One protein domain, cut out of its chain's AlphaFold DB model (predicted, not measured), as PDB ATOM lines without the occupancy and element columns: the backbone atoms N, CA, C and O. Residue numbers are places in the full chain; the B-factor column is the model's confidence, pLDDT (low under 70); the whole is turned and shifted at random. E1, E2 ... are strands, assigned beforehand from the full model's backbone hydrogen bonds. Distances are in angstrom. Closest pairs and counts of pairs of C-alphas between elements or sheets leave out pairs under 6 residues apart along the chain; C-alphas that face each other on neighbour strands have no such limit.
ATOM      1  N   THR A 170      31.916 -23.410 -24.911       76.19
ATOM      2  CA  THR A 170      31.143 -22.238 -24.486       76.19
ATOM      3  C   THR A 170      30.399 -22.560 -23.201       76.19
ATOM      4  O   THR A 170      29.581 -23.475 -23.191       76.19
ATOM      5  N   VAL A 171      30.662 -21.811 -22.128       84.62
ATOM      6  CA  VAL A 171      29.832 -21.866 -20.914       84.62
ATOM      7  C   VAL A 171      28.431 -21.390 -21.284       84.62
ATOM      8  O   VAL A 171      28.287 -20.290 -21.820       84.62
ATOM      9  N   ILE A 172      27.432 -22.231 -21.031       86.62
ATOM     10  CA  ILE A 172      26.018 -21.919 -21.281       86.62
ATOM     11  C   ILE A 172      25.216 -21.749 -19.989       86.62
ATOM     12  O   ILE A 172      24.118 -21.213 -20.030       86.62
ATOM     13  N   GLY A 173      25.763 -22.155 -18.847       88.00
ATOM     14  CA  GLY A 173      25.163 -21.941 -17.536       88.00
ATOM     15  C   GLY A 173      25.906 -22.722 -16.462       88.00
ATOM     16  O   GLY A 173      27.020 -23.205 -16.691       88.00
ATOM     17  N   GLU A 174      25.279 -22.861 -15.305       90.31
ATOM     18  CA  GLU A 174      25.832 -23.543 -14.140       90.31
ATOM     19  C   GLU A 174      24.733 -24.374 -13.465       90.31
ATOM     20  O   GLU A 174      23.580 -23.952 -13.397       90.31
ATOM     21  N   LEU A 175      25.089 -25.584 -13.036       90.25
ATOM     22  CA  LEU A 175      24.295 -26.403 -12.116       90.25
ATOM     23  C   LEU A 175      25.032 -26.453 -10.766       90.25
ATOM     24  O   LEU A 175      26.129 -25.916 -10.656       90.25
ATOM     25  N   ALA A 176      24.434 -27.094  -9.757       79.38
ATOM     26  CA  ALA A 176      24.775 -26.996  -8.328       79.38
ATOM     27  C   ALA A 176      26.267 -26.846  -7.947       79.38
ATOM     28  O   ALA A 176      26.581 -26.113  -7.015       79.38
ATOM     29  N   ASP A 177      27.174 -27.545  -8.622       78.94
ATOM     30  CA  ASP A 177      28.596 -27.642  -8.286       78.94
ATOM     31  C   ASP A 177      29.536 -27.417  -9.482       78.94
ATOM     32  O   ASP A 177      30.757 -27.522  -9.336       78.94
ATOM     33  N   SER A 178      29.007 -27.148 -10.679       83.69
ATOM     34  CA  SER A 178      29.824 -27.095 -11.891       83.69
ATOM     35  C   SER A 178      29.168 -26.378 -13.063       83.69
ATOM     36  O   SER A 178      27.966 -26.461 -13.323       83.69
ATOM     37  N   LYS A 179      30.025 -25.726 -13.853       87.25
ATOM     38  CA  LYS A 179      29.645 -25.099 -15.119       87.25
ATOM     39  C   LYS A 179      29.213 -26.139 -16.143       87.25
ATOM     40  O   LYS A 179      29.807 -27.210 -16.266       87.25
ATOM     41  N   VAL A 180      28.224 -25.756 -16.937       88.44
ATOM     42  CA  VAL A 180      27.728 -26.515 -18.076       88.44
ATOM     43  C   VAL A 180      28.291 -25.908 -19.356       88.44
ATOM     44  O   VAL A 180      28.162 -24.706 -19.612       88.44
ATOM     45  N   TYR A 181      28.908 -26.747 -20.183       85.69
ATOM     46  CA  TYR A 181      29.566 -26.334 -21.419       85.69
ATOM     47  C   TYR A 181      28.851 -26.902 -22.637       85.69
ATOM     48  O   TYR A 181      28.524 -28.085 -22.682       85.69
ATOM     49  N   ARG A 182      28.689 -26.091 -23.678       84.94
ATOM     50  CA  ARG A 182      28.296 -26.558 -25.008       84.94
ATOM     51  C   ARG A 182      29.534 -26.920 -25.825       84.94
ATOM     52  O   ARG A 182      30.490 -26.147 -25.866       84.94
ATOM     53  N   LEU A 183      29.473 -28.080 -26.478       79.25
ATOM     54  CA  LEU A 183      30.497 -28.669 -27.345       79.25
ATOM     55  C   LEU A 183      29.823 -29.139 -28.644       79.25
ATOM     56  O   LEU A 183      29.396 -30.290 -28.769       79.25
ATOM     57  N   GLY A 184      29.623 -28.216 -29.588       77.25
ATOM     58  CA  GLY A 184      28.849 -28.479 -30.804       77.25
ATOM     59  C   GLY A 184      27.404 -28.912 -30.499       77.25
ATOM     60  O   GLY A 184      26.602 -28.115 -30.001       77.25
ATOM     61  N   ASN A 185      27.084 -30.178 -30.802       82.88
ATOM     62  CA  ASN A 185      25.777 -30.810 -30.547       82.88
ATOM     63  C   ASN A 185      25.700 -31.573 -29.213       82.88
ATOM     64  O   ASN A 185      24.687 -32.216 -28.937       82.88
ATOM     65  N   LYS A 186      26.746 -31.524 -28.386       88.19
ATOM     66  CA  LYS A 186      26.765 -32.123 -27.050       88.19
ATOM     67  C   LYS A 186      26.824 -31.044 -25.977       88.19
ATOM     68  O   LYS A 186      27.280 -29.923 -26.221       88.19
ATOM     69  N   VAL A 187      26.405 -31.419 -24.778       90.06
ATOM     70  CA  VAL A 187      26.628 -30.645 -23.559       90.06
ATOM     71  C   VAL A 187      27.544 -31.440 -22.636       90.06
ATOM     72  O   VAL A 187      27.456 -32.664 -22.576       90.06
ATOM     73  N   SER A 188      28.452 -30.757 -21.947       87.25
ATOM     74  CA  SER A 188      29.316 -31.332 -20.925       87.25
ATOM     75  C   SER A 188      28.989 -30.741 -19.564       87.25
ATOM     76  O   SER A 188      28.905 -29.522 -19.422       87.25
ATOM     77  N   TYR A 189      28.837 -31.615 -18.577       88.56
ATOM     78  CA  TYR A 189      28.704 -31.268 -17.168       88.56
ATOM     79  C   TYR A 189      29.427 -32.336 -16.347       88.56
ATOM     80  O   TYR A 189      29.272 -33.525 -16.635       88.56
ATOM     81  N   ASP A 190      30.261 -31.896 -15.403       84.50
ATOM     82  CA  ASP A 190      31.126 -32.750 -14.577       84.50
ATOM     83  C   ASP A 190      31.823 -33.870 -15.381       84.50
ATOM     84  O   ASP A 190      31.655 -35.065 -15.152       84.50
ATOM     85  N   CYS A 191      32.540 -33.481 -16.444       76.69
ATOM     86  CA  CYS A 191      33.301 -34.375 -17.332       76.69
ATOM     87  C   CYS A 191      32.478 -35.428 -18.100       76.69
ATOM     88  O   CYS A 191      33.039 -36.163 -18.919       76.69
ATOM     89  N   LYS A 192      31.159 -35.488 -17.907       83.81
ATOM     90  CA  LYS A 192      30.248 -36.359 -18.645       83.81
ATOM     91  C   LYS A 192      29.680 -35.601 -19.840       83.81
ATOM     92  O   LYS A 192      29.393 -34.406 -19.767       83.81
ATOM     93  N   LEU A 193      29.579 -36.297 -20.969       85.88
ATOM     94  CA  LEU A 193      28.987 -35.773 -22.195       85.88
ATOM     95  C   LEU A 193      27.549 -36.263 -22.313       85.88
ATOM     96  O   LEU A 193      27.274 -37.445 -22.120       85.88
ATOM     97  N   TYR A 194      26.667 -35.348 -22.682       91.62
ATOM     98  CA  TYR A 194      25.249 -35.586 -22.890       91.62
ATOM     99  C   TYR A 194      24.917 -35.281 -24.345       91.62
ATOM    100  O   TYR A 194      25.277 -34.225 -24.879       91.62
ATOM    101  N   ASP A 195      24.255 -36.232 -24.994       91.25
ATOM    102  CA  ASP A 195      23.820 -36.110 -26.379       91.25
ATOM    103  C   ASP A 195      22.484 -35.375 -26.473       91.25
ATOM    104  O   ASP A 195      21.626 -35.480 -25.595       91.25
ATOM    105  N   ARG A 196      22.314 -34.614 -27.560       90.44
ATOM    106  CA  ARG A 196      21.056 -33.922 -27.843       90.44
ATOM    107  C   ARG A 196      19.980 -34.948 -28.179       90.44
ATOM    108  O   ARG A 196      20.176 -35.776 -29.069       90.44
ATOM    109  N   LYS A 197      18.832 -34.857 -27.519       89.25
ATOM    110  CA  LYS A 197      17.647 -35.643 -27.858       89.25
ATOM    111  C   LYS A 197      16.961 -35.101 -29.125       89.25
ATOM    112  O   LYS A 197      17.167 -33.940 -29.489       89.25
ATOM    113  N   PRO A 198      16.136 -35.916 -29.815       87.12
ATOM    114  CA  PRO A 198      15.448 -35.501 -31.045       87.12
ATOM    115  C   PRO A 198      14.533 -34.279 -30.894       87.12
ATOM    116  O   PRO A 198      14.309 -33.556 -31.856       87.12
ATOM    117  N   ASP A 199      14.028 -34.033 -29.689       83.94
ATOM    118  CA  ASP A 199      13.206 -32.866 -29.339       83.94
ATOM    119  C   ASP A 199      14.003 -31.563 -29.167       83.94
ATOM    120  O   ASP A 199      13.430 -30.508 -28.900       83.94
ATOM    121  N   GLY A 200      15.324 -31.633 -29.310       86.38
ATOM    122  CA  GLY A 200      16.212 -30.492 -29.245       86.38
ATOM    123  C   GLY A 200      16.828 -30.212 -27.876       86.38
ATOM    124  O   GLY A 200      17.618 -29.269 -27.802       86.38
ATOM    125  N   TRP A 201      16.537 -31.019 -26.851       91.56
ATOM    126  CA  TRP A 201      16.989 -30.819 -25.471       91.56
ATOM    127  C   TRP A 201      18.152 -31.742 -25.076       91.56
ATOM    128  O   TRP A 201      18.343 -32.812 -25.654       91.56
ATOM    129  N   TRP A 202      18.919 -31.347 -24.058       94.31
ATOM    130  CA  TRP A 202      19.910 -32.207 -23.398       94.31
ATOM    131  C   TRP A 202      19.479 -32.469 -21.961       94.31
ATOM    132  O   TRP A 202      19.247 -31.526 -21.208       94.31
ATOM    133  N   GLU A 203      19.400 -33.737 -21.574       94.38
ATOM    134  CA  GLU A 203      19.115 -34.127 -20.193       94.38
ATOM    135  C   GLU A 203      20.415 -34.433 -19.466       94.38
ATOM    136  O   GLU A 203      21.183 -35.295 -19.896       94.38
ATOM    137  N   ILE A 204      20.645 -33.725 -18.365       94.75
ATOM    138  CA  ILE A 204      21.809 -33.903 -17.508       94.75
ATOM    139  C   ILE A 204      21.381 -34.736 -16.306       94.75
ATOM    140  O   ILE A 204      20.471 -34.362 -15.562       94.75
ATOM    141  N   THR A 205      22.058 -35.865 -16.123       94.31
ATOM    142  CA  THR A 205      21.786 -36.824 -15.052       94.31
ATOM    143  C   THR A 205      23.034 -37.144 -14.255       94.31
ATOM    144  O   THR A 205      24.136 -37.194 -14.808       94.31
ATOM    145  N   ASP A 206      22.864 -37.431 -12.970       90.00
ATOM    146  CA  ASP A 206      23.960 -37.881 -12.119       90.00
ATOM    147  C   ASP A 206      24.494 -39.270 -12.541       90.00
ATOM    148  O   ASP A 206      24.127 -39.854 -13.572       90.00
ATOM    149  N   LYS A 207      25.426 -39.804 -11.750       85.12
ATOM    150  CA  LYS A 207      26.001 -41.143 -11.955       85.12
ATOM    151  C   LYS A 207      24.975 -42.281 -11.834       85.12
ATOM    152  O   LYS A 207      25.175 -43.320 -12.454       85.12
ATOM    153  N   ASP A 208      23.893 -42.068 -11.085       89.12
ATOM    154  CA  ASP A 208      22.823 -43.037 -10.837       89.12
ATOM    155  C   ASP A 208      21.650 -42.857 -11.824       89.12
ATOM    156  O   ASP A 208      20.650 -43.573 -11.757       89.12
ATOM    157  N   GLY A 209      21.765 -41.905 -12.757       88.75
ATOM    158  CA  GLY A 209      20.744 -41.595 -13.754       88.75
ATOM    159  C   GLY A 209      19.624 -40.682 -13.250       88.75
ATOM    160  O   GLY A 209      18.632 -40.516 -13.957       88.75
ATOM    161  N   LYS A 210      19.755 -40.074 -12.065       91.56
ATOM    162  CA  LYS A 210      18.765 -39.120 -11.546       91.56
ATOM    163  C   LYS A 210      18.886 -37.771 -12.259       91.56
ATOM    164  O   LYS A 210      20.002 -37.365 -12.582       91.56
ATOM    165  N   PRO A 211      17.769 -37.065 -12.495       94.31
ATOM    166  CA  PRO A 211      17.784 -35.766 -13.157       94.31
ATOM    167  C   PRO A 211      18.498 -34.716 -12.296       94.31
ATOM    168  O   PRO A 211      18.236 -34.596 -11.102       94.31
ATOM    169  N   LEU A 212      19.389 -33.949 -12.922       95.38
ATOM    170  CA  LEU A 212      20.076 -32.799 -12.318       95.38
ATOM    171  C   LEU A 212      19.695 -31.494 -13.013       95.38
ATOM    172  O   LEU A 212      19.507 -30.461 -12.372       95.38
ATOM    173  N   GLY A 213      19.562 -31.537 -14.337       95.06
ATOM    174  CA  GLY A 213      19.241 -30.361 -15.120       95.06
ATOM    175  C   GLY A 213      18.830 -30.692 -16.543       95.06
ATOM    176  O   GLY A 213      18.945 -31.823 -17.019       95.06
ATOM    177  N   LEU A 214      18.349 -29.666 -17.223       95.19
ATOM    178  CA  LEU A 214      17.867 -29.722 -18.589       95.19
ATOM    179  C   LEU A 214      18.468 -28.537 -19.349       95.19
ATOM    180  O   LEU A 214      18.445 -27.416 -18.847       95.19
ATOM    181  N   CYS A 215      19.005 -28.759 -20.549       93.19
ATOM    182  CA  CYS A 215      19.550 -27.680 -21.374       93.19
ATOM    183  C   CYS A 215      18.796 -27.508 -22.686       93.19
ATOM    184  O   CYS A 215      18.384 -28.488 -23.311       93.19
ATOM    185  N   SER A 216      18.689 -26.255 -23.120       88.81
ATOM    186  CA  SER A 216      18.064 -25.840 -24.374       88.81
ATOM    187  C   SER A 216      19.058 -25.115 -25.277       88.81
ATOM    188  O   SER A 216      20.087 -24.605 -24.835       88.81
ATOM    189  N   ASP A 217      18.725 -25.023 -26.563       83.31
ATOM    190  CA  ASP A 217      19.404 -24.137 -27.504       83.31
ATOM    191  C   ASP A 217      18.946 -22.671 -27.390       83.31
ATOM    192  O   ASP A 217      19.590 -21.790 -27.961       83.31
ATOM    193  N   LYS A 218      17.872 -22.408 -26.635       82.38
ATOM    194  CA  LYS A 218      17.289 -21.082 -26.404       82.38
ATOM    195  C   LYS A 218      17.500 -20.634 -24.963       82.38
ATOM    196  O   LYS A 218      17.481 -21.456 -24.056       82.38
ATOM    197  N   GLU A 219      17.663 -19.329 -24.761       80.69
ATOM    198  CA  GLU A 219      17.802 -18.766 -23.419       80.69
ATOM    199  C   GLU A 219      16.494 -18.849 -22.599       80.69
ATOM    200  O   GLU A 219      15.409 -18.639 -23.157       80.69
ATOM    201  N   PRO A 220      16.592 -19.087 -21.275       82.50
ATOM    202  CA  PRO A 220      17.816 -19.465 -20.556       82.50
ATOM    203  C   PRO A 220      18.277 -20.882 -20.944       82.50
ATOM    204  O   PRO A 220      17.464 -21.781 -21.153       82.50
ATOM    205  N   TYR A 221      19.590 -21.066 -21.098       88.81
ATOM    206  CA  TYR A 221      20.148 -22.285 -21.697       88.81
ATOM    207  C   TYR A 221      20.160 -23.489 -20.757       88.81
ATOM    208  O   TYR A 221      20.203 -24.621 -21.237       88.81
ATOM    209  N   VAL A 222      20.168 -23.262 -19.443       94.25
ATOM    210  CA  VAL A 222      20.273 -24.301 -18.414       94.25
ATOM    211  C   VAL A 222      19.146 -24.114 -17.406       94.25
ATOM    212  O   VAL A 222      18.947 -23.022 -16.885       94.25
ATOM    213  N   TYR A 223      18.428 -25.196 -17.128       95.44
ATOM    214  CA  TYR A 223      17.385 -25.280 -16.116       95.44
ATOM    215  C   TYR A 223      17.800 -26.332 -15.089       95.44
ATOM    216  O   TYR A 223      18.184 -27.445 -15.451       95.44
ATOM    217  N   THR A 224      17.716 -25.993 -13.809       95.69
ATOM    218  CA  THR A 224      18.000 -26.901 -12.695       95.69
ATOM    219  C   THR A 224      16.763 -27.717 -12.373       95.69
ATOM    220  O   THR A 224      15.647 -27.205 -12.397       95.69
ATOM    221  N   TYR A 225      16.948 -28.995 -12.077       95.94
ATOM    222  CA  TYR A 225      15.869 -29.850 -11.611       95.94
ATOM    223  C   TYR A 225      15.356 -29.397 -10.234       95.94
ATOM    224  O   TYR A 225      16.146 -29.247  -9.304       95.94
ATOM    225  N   ILE A 226      14.043 -29.185 -10.097       95.25
ATOM    226  CA  ILE A 226      13.424 -28.674  -8.857       95.25
ATOM    227  C   ILE A 226      12.416 -29.635  -8.218       95.25
ATOM    228  O   ILE A 226      11.956 -29.382  -7.107       95.25
ATOM    229  N   GLY A 227      12.071 -30.740  -8.882       94.44
ATOM    230  CA  GLY A 227      11.194 -31.762  -8.313       94.44
ATOM    231  C   GLY A 227      10.403 -32.542  -9.356       94.44
ATOM    232  O   GLY A 227      10.655 -32.444 -10.558       94.44
ATOM    233  N   LYS A 228       9.428 -33.323  -8.880       93.06
ATOM    234  CA  LYS A 228       8.506 -34.092  -9.726       93.06
ATOM    235  C   LYS A 228       7.072 -33.667  -9.494       93.06
ATOM    236  O   LYS A 228       6.675 -33.402  -8.366       93.06
ATOM    237  N   ASN A 229       6.290 -33.692 -10.561       88.56
ATOM    238  CA  ASN A 229       4.845 -33.685 -10.491       88.56
ATOM    239  C   ASN A 229       4.317 -35.124 -10.381       88.56
ATOM    240  O   ASN A 229       4.195 -35.824 -11.384       88.56
ATOM    241  N   GLU A 230       3.981 -35.573  -9.175       84.81
ATOM    242  CA  GLU A 230       3.544 -36.956  -8.938       84.81
ATOM    243  C   GLU A 230       2.222 -37.329  -9.639       84.81
ATOM    244  O   GLU A 230       1.985 -38.507  -9.902       84.81
ATOM    245  N   GLN A 231       1.398 -36.350 -10.030       76.19
ATOM    246  CA  GLN A 231       0.146 -36.593 -10.762       76.19
ATOM    247  C   GLN A 231       0.381 -36.926 -12.243       76.19
ATOM    248  O   GLN A 231      -0.466 -37.531 -12.910       76.19
ATOM    249  N   ALA A 232       1.543 -36.552 -12.777       77.56
ATOM    250  CA  ALA A 232       1.892 -36.795 -14.160       77.56
ATOM    251  C   ALA A 232       2.279 -38.263 -14.378       77.56
ATOM    252  O   ALA A 232       3.283 -38.750 -13.862       77.56
ATOM    253  N   LYS A 233       1.517 -38.961 -15.226       73.19
ATOM    254  CA  LYS A 233       1.790 -40.370 -15.571       73.19
ATOM    255  C   LYS A 233       3.101 -40.566 -16.341       73.19
ATOM    256  O   LYS A 233       3.671 -41.653 -16.306       73.19
ATOM    257  N   THR A 234       3.555 -39.540 -17.058       78.25
ATOM    258  CA  THR A 234       4.773 -39.545 -17.881       78.25
ATOM    259  C   THR A 234       5.418 -38.164 -17.875       78.25
ATOM    260  O   THR A 234       4.695 -37.161 -17.858       78.25
ATOM    261  N   ASP A 235       6.752 -38.126 -17.957       81.06
ATOM    262  CA  ASP A 235       7.562 -36.900 -17.948       81.06
ATOM    263  C   ASP A 235       7.193 -35.979 -16.778       81.06
ATOM    264  O   ASP A 235       6.765 -34.839 -16.959       81.06
ATOM    265  N   ASN A 236       7.319 -36.517 -15.563       91.25
ATOM    266  CA  ASN A 236       6.959 -35.825 -14.331       91.25
ATOM    267  C   ASN A 236       8.034 -34.864 -13.819       91.25
ATOM    268  O   ASN A 236       7.768 -34.124 -12.879       91.25
ATOM    269  N   ASP A 237       9.227 -34.861 -14.401       94.81
ATOM    270  CA  ASP A 237      10.309 -33.994 -13.954       94.81
ATOM    271  C   ASP A 237      10.040 -32.522 -14.297       94.81
ATOM    272  O   ASP A 237       9.640 -32.170 -15.413       94.81
ATOM    273  N   VAL A 238      10.296 -31.659 -13.317       95.50
ATOM    274  CA  VAL A 238      10.112 -30.214 -13.407       95.50
ATOM    275  C   VAL A 238      11.460 -29.531 -13.221       95.50
ATOM    276  O   VAL A 238      12.215 -29.839 -12.294       95.50
ATOM    277  N   TYR A 239      11.752 -28.582 -14.101       95.81
ATOM    278  CA  TYR A 239      13.009 -27.844 -14.119       95.81
ATOM    279  C   TYR A 239      12.736 -26.343 -14.034       95.81
ATOM    280  O   TYR A 239      11.701 -25.880 -14.506       95.81
ATOM    281  N   ALA A 240      13.654 -25.563 -13.473       94.56
ATOM    282  CA  ALA A 240      13.538 -24.112 -13.402       94.56
ATOM    283  C   ALA A 240      14.876 -23.408 -13.620       94.56
ATOM    284  O   ALA A 240      15.944 -23.935 -13.313       94.56
ATOM    285  N   ASP A 241      14.810 -22.187 -14.135       92.62
ATOM    286  CA  ASP A 241      15.937 -21.263 -14.105       92.62
ATOM    287  C   ASP A 241      16.060 -20.710 -12.681       92.62
ATOM    288  O   ASP A 241      15.315 -19.815 -12.283       92.62
ATOM    289  N   VAL A 242      16.971 -21.288 -11.898       88.69
ATOM    290  CA  VAL A 242      17.198 -20.920 -10.493       88.69
ATOM    291  C   VAL A 242      17.937 -19.598 -10.328       88.69
ATOM    292  O   VAL A 242      17.820 -18.980  -9.273       88.69
ATOM    293  N   GLU A 243      18.667 -19.152 -11.354       86.62
ATOM    294  CA  GLU A 243      19.417 -17.898 -11.319       86.62
ATOM    295  C   GLU A 243      18.464 -16.716 -11.472       86.62
ATOM    296  O   GLU A 243      18.456 -15.800 -10.649       86.62
ATOM    297  N   THR A 244      17.624 -16.740 -12.510       87.62
ATOM    298  CA  THR A 244      16.691 -15.633 -12.752       87.62
ATOM    299  C   THR A 244      15.357 -15.815 -12.048       87.62
ATOM    300  O   THR A 244      14.650 -14.825 -11.848       87.62
ATOM    301  N   GLN A 245      14.998 -17.052 -11.695       87.94
ATOM    302  CA  GLN A 245      13.718 -17.428 -11.089       87.94
ATOM    303  C   GLN A 245      12.498 -17.016 -11.928       87.94
ATOM    304  O   GLN A 245      11.406 -16.796 -11.408       87.94
ATOM    305  N   LYS A 246      12.675 -16.886 -13.250       86.50
ATOM    306  CA  LYS A 246      11.624 -16.421 -14.175       86.50
ATOM    307  C   LYS A 246      10.965 -17.534 -14.975       86.50
ATOM    308  O   LYS A 246       9.889 -17.320 -15.533       86.50
ATOM    309  N   TYR A 247      11.602 -18.697 -15.067       89.75
ATOM    310  CA  TYR A 247      11.209 -19.733 -16.011       89.75
ATOM    311  C   TYR A 247      11.134 -21.103 -15.359       89.75
ATOM    312  O   TYR A 247      12.071 -21.525 -14.688       89.75
ATOM    313  N   VAL A 248      10.035 -21.806 -15.631       92.50
ATOM    314  CA  VAL A 248       9.823 -23.214 -15.286       92.50
ATOM    315  C   VAL A 248       9.600 -23.991 -16.581       92.50
ATOM    316  O   VAL A 248       8.961 -23.497 -17.511       92.50
ATOM    317  N   VAL A 249      10.143 -25.201 -16.660       92.94
ATOM    318  CA  VAL A 249      10.007 -26.125 -17.785       92.94
ATOM    319  C   VAL A 249       9.412 -27.435 -17.284       92.94
ATOM    320  O   VAL A 249       9.944 -28.066 -16.373       92.94
ATOM    321  N   TYR A 250       8.322 -27.855 -17.922       91.62
ATOM    322  CA  TYR A 250       7.603 -29.093 -17.636       91.62
ATOM    323  C   TYR A 250       7.189 -29.775 -18.937       91.62
ATOM    324  O   TYR A 250       6.765 -29.105 -19.878       91.62
ATOM    325  N   ARG A 251       7.376 -31.099 -19.033       88.25
ATOM    326  CA  ARG A 251       7.250 -31.851 -20.302       88.25
ATOM    327  C   ARG A 251       7.976 -31.166 -21.467       88.25
ATOM    328  O   ARG A 251       7.477 -31.114 -22.592       88.25
ATOM    329  N   ARG A 252       9.140 -30.573 -21.166       87.00
ATOM    330  CA  ARG A 252       9.979 -29.797 -22.100       87.00
ATOM    331  C   ARG A 252       9.276 -28.580 -22.728       87.00
ATOM    332  O   ARG A 252       9.747 -28.024 -23.718       87.00
ATOM    333  N   LYS A 253       8.163 -28.136 -22.142       85.12
ATOM    334  CA  LYS A 253       7.462 -26.896 -22.472       85.12
ATOM    335  C   LYS A 253       7.729 -25.867 -21.387       85.12
ATOM    336  O   LYS A 253       7.701 -26.178 -20.199       85.12
ATOM    337  N   LYS A 254       7.972 -24.631 -21.806       85.88
ATOM    338  CA  LYS A 254       8.069 -23.502 -20.887       85.88
ATOM    339  C   LYS A 254       6.685 -23.197 -20.321       85.88
ATOM    340  O   LYS A 254       5.728 -23.056 -21.076       85.88
ATOM    341  N   VAL A 255       6.615 -23.099 -19.002       86.44
ATOM    342  CA  VAL A 255       5.426 -22.728 -18.242       86.44
ATOM    343  C   VAL A 255       5.552 -21.264 -17.840       86.44
ATOM    344  O   VAL A 255       6.618 -20.814 -17.411       86.44
ATOM    345  N   GLU A 256       4.469 -20.512 -17.997       79.38
ATOM    346  CA  GLU A 256       4.418 -19.096 -17.639       79.38
ATOM    347  C   GLU A 256       3.866 -18.893 -16.228       79.38
ATOM    348  O   GLU A 256       3.020 -19.648 -15.747       79.38
ATOM    349  N   ILE A 257       4.371 -17.855 -15.564       81.06
ATOM    350  CA  ILE A 257       3.914 -17.454 -14.238       81.06
ATOM    351  C   ILE A 257       2.541 -16.783 -14.348       81.06
ATOM    352  O   ILE A 257       2.333 -15.887 -15.173       81.06
ATOM    353  N   SER A 258       1.593 -17.184 -13.506       73.25
ATOM    354  CA  SER A 258       0.270 -16.572 -13.482       73.25
ATOM    355  C   SER A 258       0.351 -15.128 -13.008       73.25
ATOM    356  O   SER A 258       1.008 -14.782 -12.022       73.25
ATOM    357  N   GLN A 259      -0.371 -14.249 -13.699       67.88
ATOM    358  CA  GLN A 259      -0.460 -12.847 -13.312       67.88
ATOM    359  C   GLN A 259      -1.296 -12.638 -12.043       67.88
ATOM    360  O   GLN A 259      -1.087 -11.621 -11.377       67.88
ATOM    361  N   ILE A 260      -2.183 -13.588 -11.719       63.84
ATOM    362  CA  ILE A 260      -3.163 -13.501 -10.630       63.84
ATOM    363  C   ILE A 260      -2.497 -13.715  -9.272       63.84
ATOM    364  O   ILE A 260      -2.667 -12.898  -8.373       63.84
ATOM    365  N   ASP A 261      -1.714 -14.779  -9.137       67.19
ATOM    366  CA  ASP A 261      -1.174 -15.230  -7.848       67.19
ATOM    367  C   ASP A 261       0.331 -15.522  -7.875       67.19
ATOM    368  O   ASP A 261       0.889 -15.942  -6.868       67.19
ATOM    369  N   LYS A 262       0.995 -15.255  -9.007       75.69
ATOM    370  CA  LYS A 262       2.441 -15.426  -9.200       75.69
ATOM    371  C   LYS A 262       2.930 -16.877  -9.114       75.69
ATOM    372  O   LYS A 262       4.107 -17.096  -8.852       75.69
ATOM    373  N   ARG A 263       2.069 -17.859  -9.390       81.06
ATOM    374  CA  ARG A 263       2.438 -19.285  -9.411       81.06
ATOM    375  C   ARG A 263       2.582 -19.816 -10.829       81.06
ATOM    376  O   ARG A 263       1.938 -19.308 -11.748       81.06
ATOM    377  N   TRP A 264       3.415 -20.835 -11.031       88.69
ATOM    378  CA  TRP A 264       3.505 -21.530 -12.318       88.69
ATOM    379  C   TRP A 264       2.558 -22.724 -12.317       88.69
ATOM    380  O   TRP A 264       2.646 -23.599 -11.462       88.69
ATOM    381  N   TYR A 265       1.675 -22.783 -13.305       83.88
ATOM    382  CA  TYR A 265       0.716 -23.873 -13.443       83.88
ATOM    383  C   TYR A 265       1.229 -24.895 -14.454       83.88
ATOM    384  O   TYR A 265       1.340 -24.602 -15.643       83.88
ATOM    385  N   LEU A 266       1.555 -26.098 -13.986       87.38
ATOM    386  CA  LEU A 266       2.027 -27.191 -14.828       87.38
ATOM    387  C   LEU A 266       0.843 -27.761 -15.596       87.38
ATOM    388  O   LEU A 266      -0.104 -28.260 -14.991       87.38
ATOM    389  N   GLN A 267       0.890 -27.668 -16.922       79.19
ATOM    390  CA  GLN A 267      -0.216 -28.062 -17.786       79.19
ATOM    391  C   GLN A 267       0.144 -29.235 -18.692       79.19
ATOM    392  O   GLN A 267       1.275 -29.349 -19.177       79.19
ATOM    393  N   ASP A 268      -0.846 -30.081 -18.967       75.00
ATOM    394  CA  ASP A 268      -0.732 -31.124 -19.977       75.00
ATOM    395  C   ASP A 268      -0.753 -30.547 -21.412       75.00
ATOM    396  O   ASP A 268      -0.744 -29.339 -21.658       75.00
ATOM    397  N   ASN A 269      -0.765 -31.421 -22.419       72.00
ATOM    398  CA  ASN A 269      -0.834 -30.996 -23.819       72.00
ATOM    399  C   ASN A 269      -2.198 -30.420 -24.247       72.00
ATOM    400  O   ASN A 269      -2.281 -29.892 -25.356       72.00
ATOM    401  N   ARG A 270      -3.230 -30.511 -23.406       68.94
ATOM    402  CA  ARG A 270      -4.577 -29.961 -23.614       68.94
ATOM    403  C   ARG A 270      -4.814 -28.679 -22.807       68.94
ATOM    404  O   ARG A 270      -5.854 -28.050 -22.983       68.94
ATOM    405  N   GLY A 271      -3.857 -28.274 -21.969       68.44
ATOM    406  CA  GLY A 271      -3.957 -27.099 -21.104       68.44
ATOM    407  C   GLY A 271      -4.595 -27.378 -19.739       68.44
ATOM    408  O   GLY A 271      -4.860 -26.431 -19.002       68.44
ATOM    409  N   ALA A 272      -4.845 -28.644 -19.389       70.06
ATOM    410  CA  ALA A 272      -5.354 -29.025 -18.075       70.06
ATOM    411  C   ALA A 272      -4.245 -28.919 -17.019       70.06
ATOM    412  O   ALA A 272      -3.113 -29.325 -17.289       70.06
ATOM    413  N   CYS A 273      -4.556 -28.406 -15.823       74.94
ATOM    414  CA  CYS A 273      -3.599 -28.399 -14.715       74.94
ATOM    415  C   CYS A 273      -3.283 -29.828 -14.282       74.94
ATOM    416  O   CYS A 273      -4.187 -30.575 -13.919       74.94
ATOM    417  N   GLU A 274      -1.999 -30.157 -14.240       78.56
ATOM    418  CA  GLU A 274      -1.469 -31.371 -13.625       78.56
ATOM    419  C   GLU A 274      -0.665 -31.058 -12.355       78.56
ATOM    420  O   GLU A 274      -0.370 -31.976 -11.606       78.56
ATOM    421  N   GLY A 275      -0.296 -29.803 -12.089       85.19
ATOM    422  CA  GLY A 275       0.411 -29.434 -10.861       85.19
ATOM    423  C   GLY A 275       0.696 -27.942 -10.766       85.19
ATOM    424  O   GLY A 275       0.380 -27.174 -11.678       85.19
ATOM    425  N   ILE A 276       1.303 -27.534  -9.659       86.38
ATOM    426  CA  ILE A 276       1.646 -26.140  -9.373       86.38
ATOM    427  C   ILE A 276       3.097 -26.079  -8.918       86.38
ATOM    428  O   ILE A 276       3.573 -26.959  -8.202       86.38
ATOM    429  N   VAL A 277       3.809 -25.048  -9.353       91.06
ATOM    430  CA  VAL A 277       5.133 -24.718  -8.839       91.06
ATOM    431  C   VAL A 277       5.075 -23.361  -8.171       91.06
ATOM    432  O   VAL A 277       4.693 -22.365  -8.791       91.06
ATOM    433  N   ASP A 278       5.500 -23.351  -6.915       88.06
ATOM    434  CA  ASP A 278       5.591 -22.170  -6.069       88.06
ATOM    435  C   ASP A 278       7.057 -21.795  -5.860       88.06
ATOM    436  O   ASP A 278       7.927 -22.667  -5.808       88.06
ATOM    437  N   LEU A 279       7.320 -20.499  -5.702       87.62
ATOM    438  CA  LEU A 279       8.613 -19.965  -5.284       87.62
ATOM    439  C   LEU A 279       8.424 -19.216  -3.963       87.62
ATOM    440  O   LEU A 279       7.968 -18.074  -3.943       87.62
ATOM    441  N   GLU A 280       8.779 -19.863  -2.857       81.44
ATOM    442  CA  GLU A 280       8.667 -19.312  -1.505       81.44
ATOM    443  C   GLU A 280      10.069 -19.140  -0.914       81.44
ATOM    444  O   GLU A 280      10.861 -20.078  -0.891       81.44
ATOM    445  N   ASN A 281      10.407 -17.937  -0.440       81.38
ATOM    446  CA  ASN A 281      11.722 -17.636   0.151       81.38
ATOM    447  C   ASN A 281      12.918 -18.024  -0.746       81.38
ATOM    448  O   ASN A 281      13.969 -18.436  -0.257       81.38
ATOM    449  N   GLY A 282      12.755 -17.907  -2.069       81.50
ATOM    450  CA  GLY A 282      13.778 -18.283  -3.048       81.50
ATOM    451  C   GLY A 282      13.915 -19.792  -3.283       81.50
ATOM    452  O   GLY A 282      14.819 -20.203  -4.006       81.50
ATOM    453  N   GLN A 283      13.037 -20.614  -2.702       87.38
ATOM    454  CA  GLN A 283      13.002 -22.058  -2.900       87.38
ATOM    455  C   GLN A 283      11.788 -22.461  -3.732       87.38
ATOM    456  O   GLN A 283      10.657 -22.060  -3.453       87.38
ATOM    457  N   PHE A 284      12.037 -23.268  -4.761       90.88
ATOM    458  CA  PHE A 284      10.977 -23.862  -5.559       90.88
ATOM    459  C   PHE A 284      10.343 -25.044  -4.823       90.88
ATOM    460  O   PHE A 284      11.043 -25.843  -4.203       90.88
ATOM    461  N   SER A 285       9.025 -25.189  -4.943       90.12
ATOM    462  CA  SER A 285       8.310 -26.396  -4.530       90.12
ATOM    463  C   SER A 285       7.313 -26.816  -5.603       90.12
ATOM    464  O   SER A 285       6.677 -25.961  -6.216       90.12
ATOM    465  N   VAL A 286       7.202 -28.123  -5.844       90.31
ATOM    466  CA  VAL A 286       6.231 -28.712  -6.775       90.31
ATOM    467  C   VAL A 286       5.104 -29.327  -5.951       90.31
ATOM    468  O   VAL A 286       5.371 -30.114  -5.045       90.31
ATOM    469  N   ARG A 287       3.859 -28.944  -6.234       84.56
ATOM    470  CA  ARG A 287       2.666 -29.344  -5.480       84.56
ATOM    471  C   ARG A 287       1.565 -29.841  -6.409       84.56
ATOM    472  O   ARG A 287       1.558 -29.570  -7.613       84.56
ATOM    473  N   GLU A 288       0.629 -30.573  -5.820       78.25
ATOM    474  CA  GLU A 288      -0.586 -31.026  -6.487       78.25
ATOM    475  C   GLU A 288      -1.491 -29.862  -6.915       78.25
ATOM    476  O   GLU A 288      -1.367 -28.731  -6.452       78.25
ATOM    477  N   THR A 289      -2.456 -30.166  -7.781       68.50
ATOM    478  CA  THR A 289      -3.486 -29.218  -8.242       68.50
ATOM    479  C   THR A 289      -4.551 -28.876  -7.193       68.50
ATOM    480  O   THR A 289      -5.499 -28.150  -7.498       68.50
ATOM    481  N   SER A 290      -4.455 -29.417  -5.974       61.19
ATOM    482  CA  SER A 290      -5.393 -29.163  -4.878       61.19
ATOM    483  C   SER A 290      -4.953 -27.937  -4.078       61.19
ATOM    484  O   SER A 290      -4.292 -28.017  -3.044       61.19
ATOM    485  N   ASP A 291      -5.328 -26.760  -4.571       60.28
ATOM    486  CA  ASP A 291      -5.253 -25.540  -3.780       60.28
ATOM    487  C   ASP A 291      -6.581 -24.790  -3.760       60.28
ATOM    488  O   ASP A 291      -7.466 -25.002  -4.592       60.28
TER     489      ASP A 291
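Overview. This is residues 170 to 291 of the 498 residues of an uncharacterized protein of Spirosoma fluviale (UniProt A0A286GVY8). Two small lobes built of strands stand in a row and share one long, strongly twisted sheet, E5 to E10. In the first lobe E5, E6 and the first residues of E7 are partly face to face with the sheet E1 to E4; in the second the rest of E7 with E8, E9 and E10 covers the sheet E11 to E13, with the strands crossed. In each lobe the strands make a loose ring, and E7 runs from one lobe into the other. The printed part has 122 residues with thirteen named strands, E1 to E13 in order along the chain, 63 residues in all, and no named helix: the class is all strand, and the sheets are antiparallel. The whole is compact, with a radius of gyration of the C-alphas of 14.3 A and spans of 42 by 29 by 26 A.

Arrangement. The largest sheet is a meander, each strand the antiparallel neighbour of the one before: E5, residues 202 to 205, E6, 211 to 215, E7, 222 to 228, E8, 237 to 240, E9, 248 to 250, and E10, 253 to 255. E7 is staggered, pairing with E6 over residues 222 to 224 and with E8 over 224 to 228; N 223 and O 214 are 2.8 A apart, N 226 and O 238 2.9 A. The second meander is E1, residues 170 to 175, E2, 178 to 183, E3, 186 to 189, and E4, 192 to 195; N 172 and O 180, of E1 and E2, are 2.9 A apart. The third is E11, residues 264 to 267, E12, 273 to 280, and E13, 283 to 287; N 278 and O 285, of E12 and E13, are 2.9 A apart. The three sheets form a stack of sheets, face to face in turn: the largest faces E1 to E4 with strands at 55 degrees, and E11 to E13 with strands at 66 degrees. The closest C-alphas of E1 and E7 are those of Gly 173 and Val 222, 5.5 A; of E4 and E5, Asp 195 and Trp 202, 6.3 A. The closest C-alphas of E7 and E13 are those of Gly 227 and Val 286, 6.0 A; of E10 and E11, Val 255 and Trp 264, 6.3 A. E1 and E13 are apart.

Along the chain. E1 begins at C-alpha 170, (31.143, -22.238, -24.486). E12 is 20.2 A long, E7 17.6 A, E2 15.5 A and E1 14.7 A. E13 ends at C-alpha 287, (2.666, -29.344, -5.480).

Size, cuts and confidence. The two C-alphas farthest apart are those of Gly 184 and Asp 291, 43.6 A. The printed part has no cut and no long link. Mean pLDDT of the printed part is 85.2; residues 259 to 261, 270 to 271 and 289 to 291 are under 70.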